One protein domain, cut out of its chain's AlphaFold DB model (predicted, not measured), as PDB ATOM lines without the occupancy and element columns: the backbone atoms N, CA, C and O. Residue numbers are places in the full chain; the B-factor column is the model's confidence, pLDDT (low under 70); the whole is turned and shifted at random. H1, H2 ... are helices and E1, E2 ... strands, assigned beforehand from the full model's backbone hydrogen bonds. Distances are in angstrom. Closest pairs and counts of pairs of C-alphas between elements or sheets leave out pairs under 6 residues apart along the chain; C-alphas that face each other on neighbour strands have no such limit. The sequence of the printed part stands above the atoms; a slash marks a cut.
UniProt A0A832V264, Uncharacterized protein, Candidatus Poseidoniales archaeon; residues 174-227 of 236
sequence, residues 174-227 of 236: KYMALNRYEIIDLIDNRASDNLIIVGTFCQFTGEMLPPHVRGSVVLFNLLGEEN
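This is residues 174 to 227 of the 236 residues of an uncharacterized protein of Candidatus Poseidoniales archaeon (UniProt A0A832V264). A small three-stranded antiparallel sheet, E1 - E3 - E2, is only grazed by the short helix H1, which comes closest to E3 at Val 217, where E3 begins; the long loop of residues 198 to 216 joins E2 to that same end of E3, and residues 223 to 227 run on beyond the other end of E3. The 54 printed residues, under half in named elements, run E1, H1, E2, E3: class mixed, only just compact, close to loose (radius of gyration of the C-alphas 11.8 A), flat, spanning 33 by 31 by 12 A.

E1, residues 174 to 177, is antiparallel to E3, residues 217 to 222, at 164 degrees; N 176 and O 219 are 2.9 A apart, within hydrogen-bond range. H1, residues 180 to 188, only grazes the sheet with residues 180 to 187; its closest C-alphas to E3 are Ile 183 and Val 217, 7.6 A. Every O i to N i+4 pair in H1 is within hydrogen-bond range. E2, residues 195 to 197, forms a hairpin with E3, antiparallel at 123 degrees; N 218 and O 196 are 2.9 A apart. E1, H1 and E2 make a split strand-helix-strand unit, E3 between its two strands, with a right-handed crossover.

E1 begins at C-alpha 174 (-39.298, 7.219, -2.566) and measures 10.2 A, H1 12.3 A, E2 7.2 A; E3, 16.2 A, ends at C-alpha 222 (-40.976, 2.206, 1.473).

The C-alphas farthest apart, Arg 180 and Asn 227, are 34.1 A apart. The printed part has no cut. E2 to E3 is a long link. Residues 224 to 227 are under pLDDT 70.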
ATOM      1  N   LYS A 174     -40.042   6.725  -1.406       92.00
ATOM      2  CA  LYS A 174     -39.298   7.219  -2.566       92.00
ATOM      3  C   LYS A 174     -39.913   6.661  -3.841       92.00
ATOM      4  O   LYS A 174     -40.123   5.458  -3.947       92.00
ATOM      5  N   TYR A 175     -40.165   7.537  -4.800       92.88
ATOM      6  CA  TYR A 175     -40.653   7.240  -6.135       92.88
ATOM      7  C   TYR A 175     -39.557   7.474  -7.172       92.88
ATOM      8  O   TYR A 175     -38.786   8.429  -7.066       92.88
ATOM      9  N   MET A 176     -39.530   6.620  -8.189       93.00
ATOM     10  CA  MET A 176     -38.714   6.766  -9.392       93.00
ATOM     11  C   MET A 176     -39.608   6.559 -10.612       93.00
ATOM     12  O   MET A 176     -40.152   5.470 -10.801       93.00
ATOM     13  N   ALA A 177     -39.808   7.608 -11.405       93.00
ATOM     14  CA  ALA A 177     -40.558   7.536 -12.649       93.00
ATOM     15  C   ALA A 177     -39.780   6.740 -13.696       93.00
ATOM     16  O   ALA A 177     -38.596   6.976 -13.913       93.00
ATOM     17  N   LEU A 178     -40.472   5.795 -14.330       92.75
ATOM     18  CA  LEU A 178     -39.861   4.846 -15.247       92.75
ATOM     19  C   LEU A 178     -40.093   5.237 -16.699       92.75
ATOM     20  O   LEU A 178     -41.188   5.651 -17.096       92.75
ATOM     21  N   ASN A 179     -39.073   5.022 -17.518       92.06
ATOM     22  CA  ASN A 179     -39.199   5.094 -18.960       92.06
ATOM     23  C   ASN A 179     -39.825   3.807 -19.531       92.06
ATOM     24  O   ASN A 179     -39.973   2.776 -18.873       92.06
ATOM     25  N   ARG A 180     -40.199   3.852 -20.814       92.62
ATOM     26  CA  ARG A 180     -40.875   2.732 -21.487       92.62
ATOM     27  C   ARG A 180     -40.069   1.430 -21.461       92.62
ATOM     28  O   ARG A 180     -40.673   0.366 -21.375       92.62
ATOM     29  N   TYR A 181     -38.748   1.505 -21.602       93.94
ATOM     30  CA  TYR A 181     -37.897   0.319 -21.666       93.94
ATOM     31  C   TYR A 181     -37.783  -0.350 -20.298       93.94
ATOM     32  O   TYR A 181     -37.918  -1.566 -20.219       93.94
ATOM     33  N   GLU A 182     -37.644   0.438 -19.232       92.69
ATOM     34  CA  GLU A 182     -37.627  -0.050 -17.847       92.69
ATOM     35  C   GLU A 182     -38.943  -0.728 -17.467       92.69
ATOM     36  O   GLU A 182     -38.940  -1.789 -16.850       92.69
ATOM     37  N   ILE A 183     -40.079  -0.157 -17.884       93.06
ATOM     38  CA  ILE A 183     -41.398  -0.761 -17.651       93.06
ATOM     39  C   ILE A 183     -41.491  -2.135 -18.325       93.06
ATOM     40  O   ILE A 183     -41.956  -3.087 -17.703       93.06
ATOM     41  N   ILE A 184     -41.069  -2.238 -19.591       93.56
ATOM     42  CA  ILE A 184     -41.090  -3.508 -20.332       93.56
ATOM     43  C   ILE A 184     -40.209  -4.535 -19.624       93.56
ATOM     44  O   ILE A 184     -40.673  -5.637 -19.348       93.56
ATOM     45  N   ASP A 185     -38.977  -4.157 -19.285       93.81
ATOM     46  CA  ASP A 185     -38.017  -5.059 -18.653       93.81
ATOM     47  C   ASP A 185     -38.516  -5.573 -17.293       93.81
ATOM     48  O   ASP A 185     -38.515  -6.779 -17.046       93.81
ATOM     49  N   LEU A 186     -39.046  -4.698 -16.432       92.19
ATOM     50  CA  LEU A 186     -39.576  -5.099 -15.123       92.19
ATOM     51  C   LEU A 186     -40.798  -6.020 -15.232       92.19
ATOM     52  O   LEU A 186     -40.931  -6.961 -14.445       92.19
ATOM     53  N   ILE A 187     -41.686  -5.771 -16.201       91.19
ATOM     54  CA  ILE A 187     -42.868  -6.609 -16.436       91.19
ATOM     55  C   ILE A 187     -42.457  -7.980 -16.985       91.19
ATOM     56  O   ILE A 187     -42.907  -9.005 -16.465       91.19
ATOM     57  N   ASP A 188     -41.589  -8.014 -17.996       93.31
ATOM     58  CA  ASP A 188     -41.147  -9.254 -18.640       93.31
ATOM     59  C   ASP A 188     -40.346 -10.135 -17.665       93.31
ATOM     60  O   ASP A 188     -40.523 -11.357 -17.638       93.31
ATOM     61  N   ASN A 189     -39.548  -9.514 -16.789       91.56
ATOM     62  CA  ASN A 189     -38.782 -10.193 -15.740       91.56
ATOM     63  C   ASN A 189     -39.593 -10.497 -14.467       91.56
ATOM     64  O   ASN A 189     -39.055 -11.086 -13.530       91.56
ATOM     65  N   ARG A 190     -40.888 -10.141 -14.418       83.69
ATOM     66  CA  ARG A 190     -41.783 -10.320 -13.255       83.69
ATOM     67  C   ARG A 190     -41.255  -9.696 -11.957       83.69
ATOM     68  O   ARG A 190     -41.546 -10.192 -10.873       83.69
ATOM     69  N   ALA A 191     -40.510  -8.600 -12.062       81.06
ATOM     70  CA  ALA A 191     -40.004  -7.818 -10.935       81.06
ATOM     71  C   ALA A 191     -40.923  -6.610 -10.652       81.06
ATOM     72  O   ALA A 191     -40.464  -5.490 -10.449       81.06
ATOM     73  N   SER A 192     -42.242  -6.821 -10.708       76.62
ATOM     74  CA  SER A 192     -43.253  -5.753 -10.742       76.62
ATOM     75  C   SER A 192     -43.906  -5.439  -9.393       76.62
ATOM     76  O   SER A 192     -44.854  -4.659  -9.356       76.62
ATOM     77  N   ASP A 193     -43.450  -6.049  -8.298       81.62
ATOM     78  CA  ASP A 193     -44.151  -5.998  -7.003       81.62
ATOM     79  C   ASP A 193     -44.255  -4.573  -6.428       81.62
ATOM     80  O   ASP A 193     -45.205  -4.255  -5.716       81.62
ATOM     81  N   ASN A 194     -43.336  -3.689  -6.832       89.62
ATOM     82  CA  ASN A 194     -43.272  -2.296  -6.394       89.62
ATOM     83  C   ASN A 194     -43.619  -1.288  -7.507       89.62
ATOM     84  O   ASN A 194     -43.182  -0.136  -7.466       89.62
ATOM     85  N   LEU A 195     -44.378  -1.707  -8.526       92.56
ATOM     86  CA  LEU A 195     -44.835  -0.826  -9.605       92.56
ATOM     87  C   LEU A 195     -46.235  -0.290  -9.339       92.56
ATOM     88  O   LEU A 195     -47.173  -1.052  -9.107       92.56
ATOM     89  N   ILE A 196     -46.400   1.027  -9.457       93.88
ATOM     90  CA  ILE A 196     -47.713   1.675  -9.375       93.88
ATOM     91  C   ILE A 196     -47.852   2.769 -10.430       93.88
ATOM     92  O   ILE A 196     -46.869   3.326 -10.914       93.88
ATOM     93  N   ILE A 197     -49.096   3.106 -10.760       93.81
ATOM     94  CA  ILE A 197     -49.422   4.323 -11.505       93.81
ATOM     95  C   ILE A 197     -49.866   5.357 -10.483       93.81
ATOM     96  O   ILE A 197     -50.811   5.113  -9.731       93.81
ATOM     97  N   VAL A 198     -49.202   6.506 -10.453       94.00
ATOM     98  CA  VAL A 198     -49.518   7.555  -9.478       94.00
ATOM     99  C   VAL A 198     -50.471   8.604 -10.046       94.00
ATOM    100  O   VAL A 198     -50.362   9.030 -11.195       94.00
ATOM    101  N   GLY A 199     -51.419   9.034  -9.214       94.31
ATOM    102  CA  GLY A 199     -52.309  10.160  -9.496       94.31
ATOM    103  C   GLY A 199     -51.731  11.490  -9.007       94.31
ATOM    104  O   GLY A 199     -50.524  11.694  -8.981       94.31
ATOM    105  N   THR A 200     -52.602  12.413  -8.593       94.00
ATOM    106  CA  THR A 200     -52.201  13.712  -8.015       94.00
ATOM    107  C   THR A 200     -51.654  13.597  -6.591       94.00
ATOM    108  O   THR A 200     -50.834  14.420  -6.192       94.00
ATOM    109  N   PHE A 201     -52.110  12.602  -5.830       94.25
ATOM    110  CA  PHE A 201     -51.769  12.420  -4.421       94.25
ATOM    111  C   PHE A 201     -51.040  11.092  -4.207       94.25
ATOM    112  O   PHE A 201     -51.360  10.090  -4.851       94.25
ATOM    113  N   CYS A 202     -50.078  11.096  -3.288       91.94
ATOM    114  CA  CYS A 202     -49.400   9.921  -2.775       91.94
ATOM    115  C   CYS A 202     -50.429   9.001  -2.115       91.94
ATOM    116  O   CYS A 202     -51.155   9.416  -1.212       91.94
ATOM    117  N   GLN A 203     -50.482   7.742  -2.536       90.81
ATOM    118  CA  GLN A 203     -51.440   6.770  -2.001       90.81
ATOM    119  C   GLN A 203     -51.132   6.327  -0.561       90.81
ATOM    120  O   GLN A 203     -52.017   5.805   0.110       90.81
ATOM    121  N   PHE A 204     -49.895   6.527  -0.095       90.81
ATOM    122  CA  PHE A 204     -49.458   6.129   1.245       90.81
ATOM    123  C   PHE A 204     -49.625   7.261   2.264       90.81
ATOM    124  O   PHE A 204     -50.083   7.025   3.375       90.81
ATOM    125  N   THR A 205     -49.299   8.497   1.873       90.25
ATOM    126  CA  THR A 205     -49.238   9.642   2.798       90.25
ATOM    127  C   THR A 205     -50.322  10.690   2.551       90.25
ATOM    128  O   THR A 205     -50.565  11.543   3.399       90.25
ATOM    129  N   GLY A 206     -50.989  10.655   1.393       91.19
ATOM    130  CA  GLY A 206     -51.952  11.677   0.974       91.19
ATOM    131  C   GLY A 206     -51.321  12.995   0.507       91.19
ATOM    132  O   GLY A 206     -52.051  13.895   0.089       91.19
ATOM    133  N   GLU A 207     -49.989  13.124   0.541       91.25
ATOM    134  CA  GLU A 207     -49.284  14.317   0.059       91.25
ATOM    135  C   GLU A 207     -49.493  14.528  -1.444       91.25
ATOM    136  O   GLU A 207     -49.628  13.580  -2.215       91.25
ATOM    137  N   MET A 208     -49.511  15.784  -1.889       92.38
ATOM    138  CA  MET A 208     -49.561  16.085  -3.317       92.38
ATOM    139  C   MET A 208     -48.219  15.722  -3.960       92.38
ATOM    140  O   MET A 208     -47.172  16.092  -3.445       92.38
ATOM    141  N   LEU A 209     -48.246  15.021  -5.090       93.31
ATOM    142  CA  LEU A 209     -47.039  14.638  -5.826       93.31
ATOM    143  C   LEU A 209     -46.608  15.761  -6.779       93.31
ATOM    144  O   LEU A 209     -47.483  16.483  -7.258       93.31
ATOM    145  N   PRO A 210     -45.323  15.930  -7.120       92.69
ATOM    146  CA  PRO A 210     -44.907  16.928  -8.102       92.69
ATOM    147  C   PRO A 210     -45.320  16.545  -9.535       92.69
ATOM    148  O   PRO A 210     -45.505  15.365  -9.831       92.69
ATOM    149  N   PRO A 211     -45.470  17.511 -10.462       89.94
ATOM    150  CA  PRO A 211     -46.059  17.258 -11.779       89.94
ATOM    151  C   PRO A 211     -45.353  16.188 -12.620       89.94
ATOM    152  O   PRO A 211     -46.032  15.474 -13.349       89.94
ATOM    153  N   HIS A 212     -44.028  16.048 -12.506       87.50
ATOM    154  CA  HIS A 212     -43.230  15.125 -13.325       87.50
ATOM    155  C   HIS A 212     -43.452  13.640 -12.981       87.50
ATOM    156  O   HIS A 212     -43.293  12.783 -13.847       87.50
ATOM    157  N   VAL A 213     -43.856  13.313 -11.747       91.00
ATOM    158  CA  VAL A 213     -44.216  11.931 -11.381       91.00
ATOM    159  C   VAL A 213     -45.684  11.617 -11.656       91.00
ATOM    160  O   VAL A 213     -46.020  10.453 -11.839       91.00
ATOM    161  N   ARG A 214     -46.582  12.612 -11.701       92.75
ATOM    162  CA  ARG A 214     -48.030  12.373 -11.852       92.75
ATOM    163  C   ARG A 214     -48.359  11.727 -13.194       92.75
ATOM    164  O   ARG A 214     -47.939  12.202 -14.242       92.75
ATOM    165  N   GLY A 215     -49.200  10.698 -13.164       92.06
ATOM    166  CA  GLY A 215     -49.611   9.964 -14.362       92.06
ATOM    167  C   GLY A 215     -48.528   9.046 -14.931       92.06
ATOM    168  O   GLY A 215     -48.774   8.396 -15.947       92.06
ATOM    169  N   SER A 216     -47.364   8.961 -14.283       93.06
ATOM    170  CA  SER A 216     -46.273   8.070 -14.669       93.06
ATOM    171  C   SER A 216     -46.412   6.707 -13.990       93.06
ATOM    172  O   SER A 216     -47.004   6.576 -12.911       93.06
ATOM    173  N   VAL A 217     -45.843   5.680 -14.624       94.62
ATOM    174  CA  VAL A 217     -45.542   4.412 -13.951       94.62
ATOM    175  C   VAL A 217     -44.277   4.640 -13.138       94.62
ATOM    176  O   VAL A 217     -43.274   5.111 -13.677       94.62
ATOM    177  N   VAL A 218     -44.331   4.336 -11.848       94.12
ATOM    178  CA  VAL A 218     -43.218   4.558 -10.929       94.12
ATOM    179  C   VAL A 218     -42.859   3.266 -10.213       94.12
ATOM    180  O   VAL A 218     -43.733   2.453  -9.899       94.12
ATOM    181  N   LEU A 219     -41.574   3.119  -9.912       94.06
ATOM    182  CA  LEU A 219     -41.106   2.231  -8.860       94.06
ATOM    183  C   LEU A 219     -41.222   2.975  -7.527       94.06
ATOM    184  O   LEU A 219     -40.817   4.137  -7.445       94.06
ATOM    185  N   PHE A 220     -41.759   2.330  -6.492       93.50
ATOM    186  CA  PHE A 220     -41.775   2.894  -5.142       93.50
ATOM    187  C   PHE A 220     -40.943   2.056  -4.169       93.50
ATOM    188  O   PHE A 220     -40.907   0.834  -4.258       93.50
ATOM    189  N   ASN A 221     -40.297   2.717  -3.213       91.56
ATOM    190  CA  ASN A 221     -39.600   2.078  -2.101       91.56
ATOM    191  C   ASN A 221     -40.121   2.671  -0.791       91.56
ATOM    192  O   ASN A 221     -40.091   3.893  -0.623       91.56
ATOM    193  N   LEU A 222     -40.589   1.813   0.119       89.06
ATOM    194  CA  LEU A 222     -40.976   2.206   1.473       89.06
ATOM    195  C   LEU A 222     -39.721   2.250   2.349       89.06
ATOM    196  O   LEU A 222     -39.077   1.233   2.599       89.06
ATOM    197  N   LEU A 223     -39.352   3.442   2.794       79.94
ATOM    198  CA  LEU A 223     -38.224   3.688   3.678       79.94
ATOM    199  C   LEU A 223     -38.749   3.620   5.120       79.94
ATOM    200  O   LEU A 223     -39.130   4.632   5.700       79.94
ATOM    201  N   GLY A 224     -38.846   2.405   5.674       63.34
ATOM    202  CA  GLY A 224     -39.403   2.210   7.022       63.34
ATOM    203  C   GLY A 224     -39.608   0.774   7.523       63.34
ATOM    204  O   GLY A 224     -39.876   0.607   8.707       63.34
ATOM    205  N   GLU A 225     -39.444  -0.265   6.693       49.59
ATOM    206  CA  GLU A 225     -39.652  -1.673   7.096       49.59
ATOM    207  C   GLU A 225     -38.355  -2.506   7.163       49.59
ATOM    208  O   GLU A 225     -38.305  -3.655   6.736       49.59
ATOM    209  N   GLU A 226     -37.286  -1.968   7.750       45.94
ATOM    210  CA  GLU A 226     -36.171  -2.796   8.234       45.94
ATOM    211  C   GLU A 226     -36.200  -2.845   9.768       45.94
ATOM    212  O   GLU A 226     -35.586  -2.002  10.419       45.94
ATOM    213  N   ASN A 227     -36.968  -3.794  10.337       40.00
ATOM    214  CA  ASN A 227     -36.668  -4.550  11.578       40.00
ATOM    215  C   ASN A 227     -37.875  -5.311  12.179       40.00
ATOM    216  O   ASN A 227     -38.086  -5.277  13.385       40.00
TER     217      ASN A 227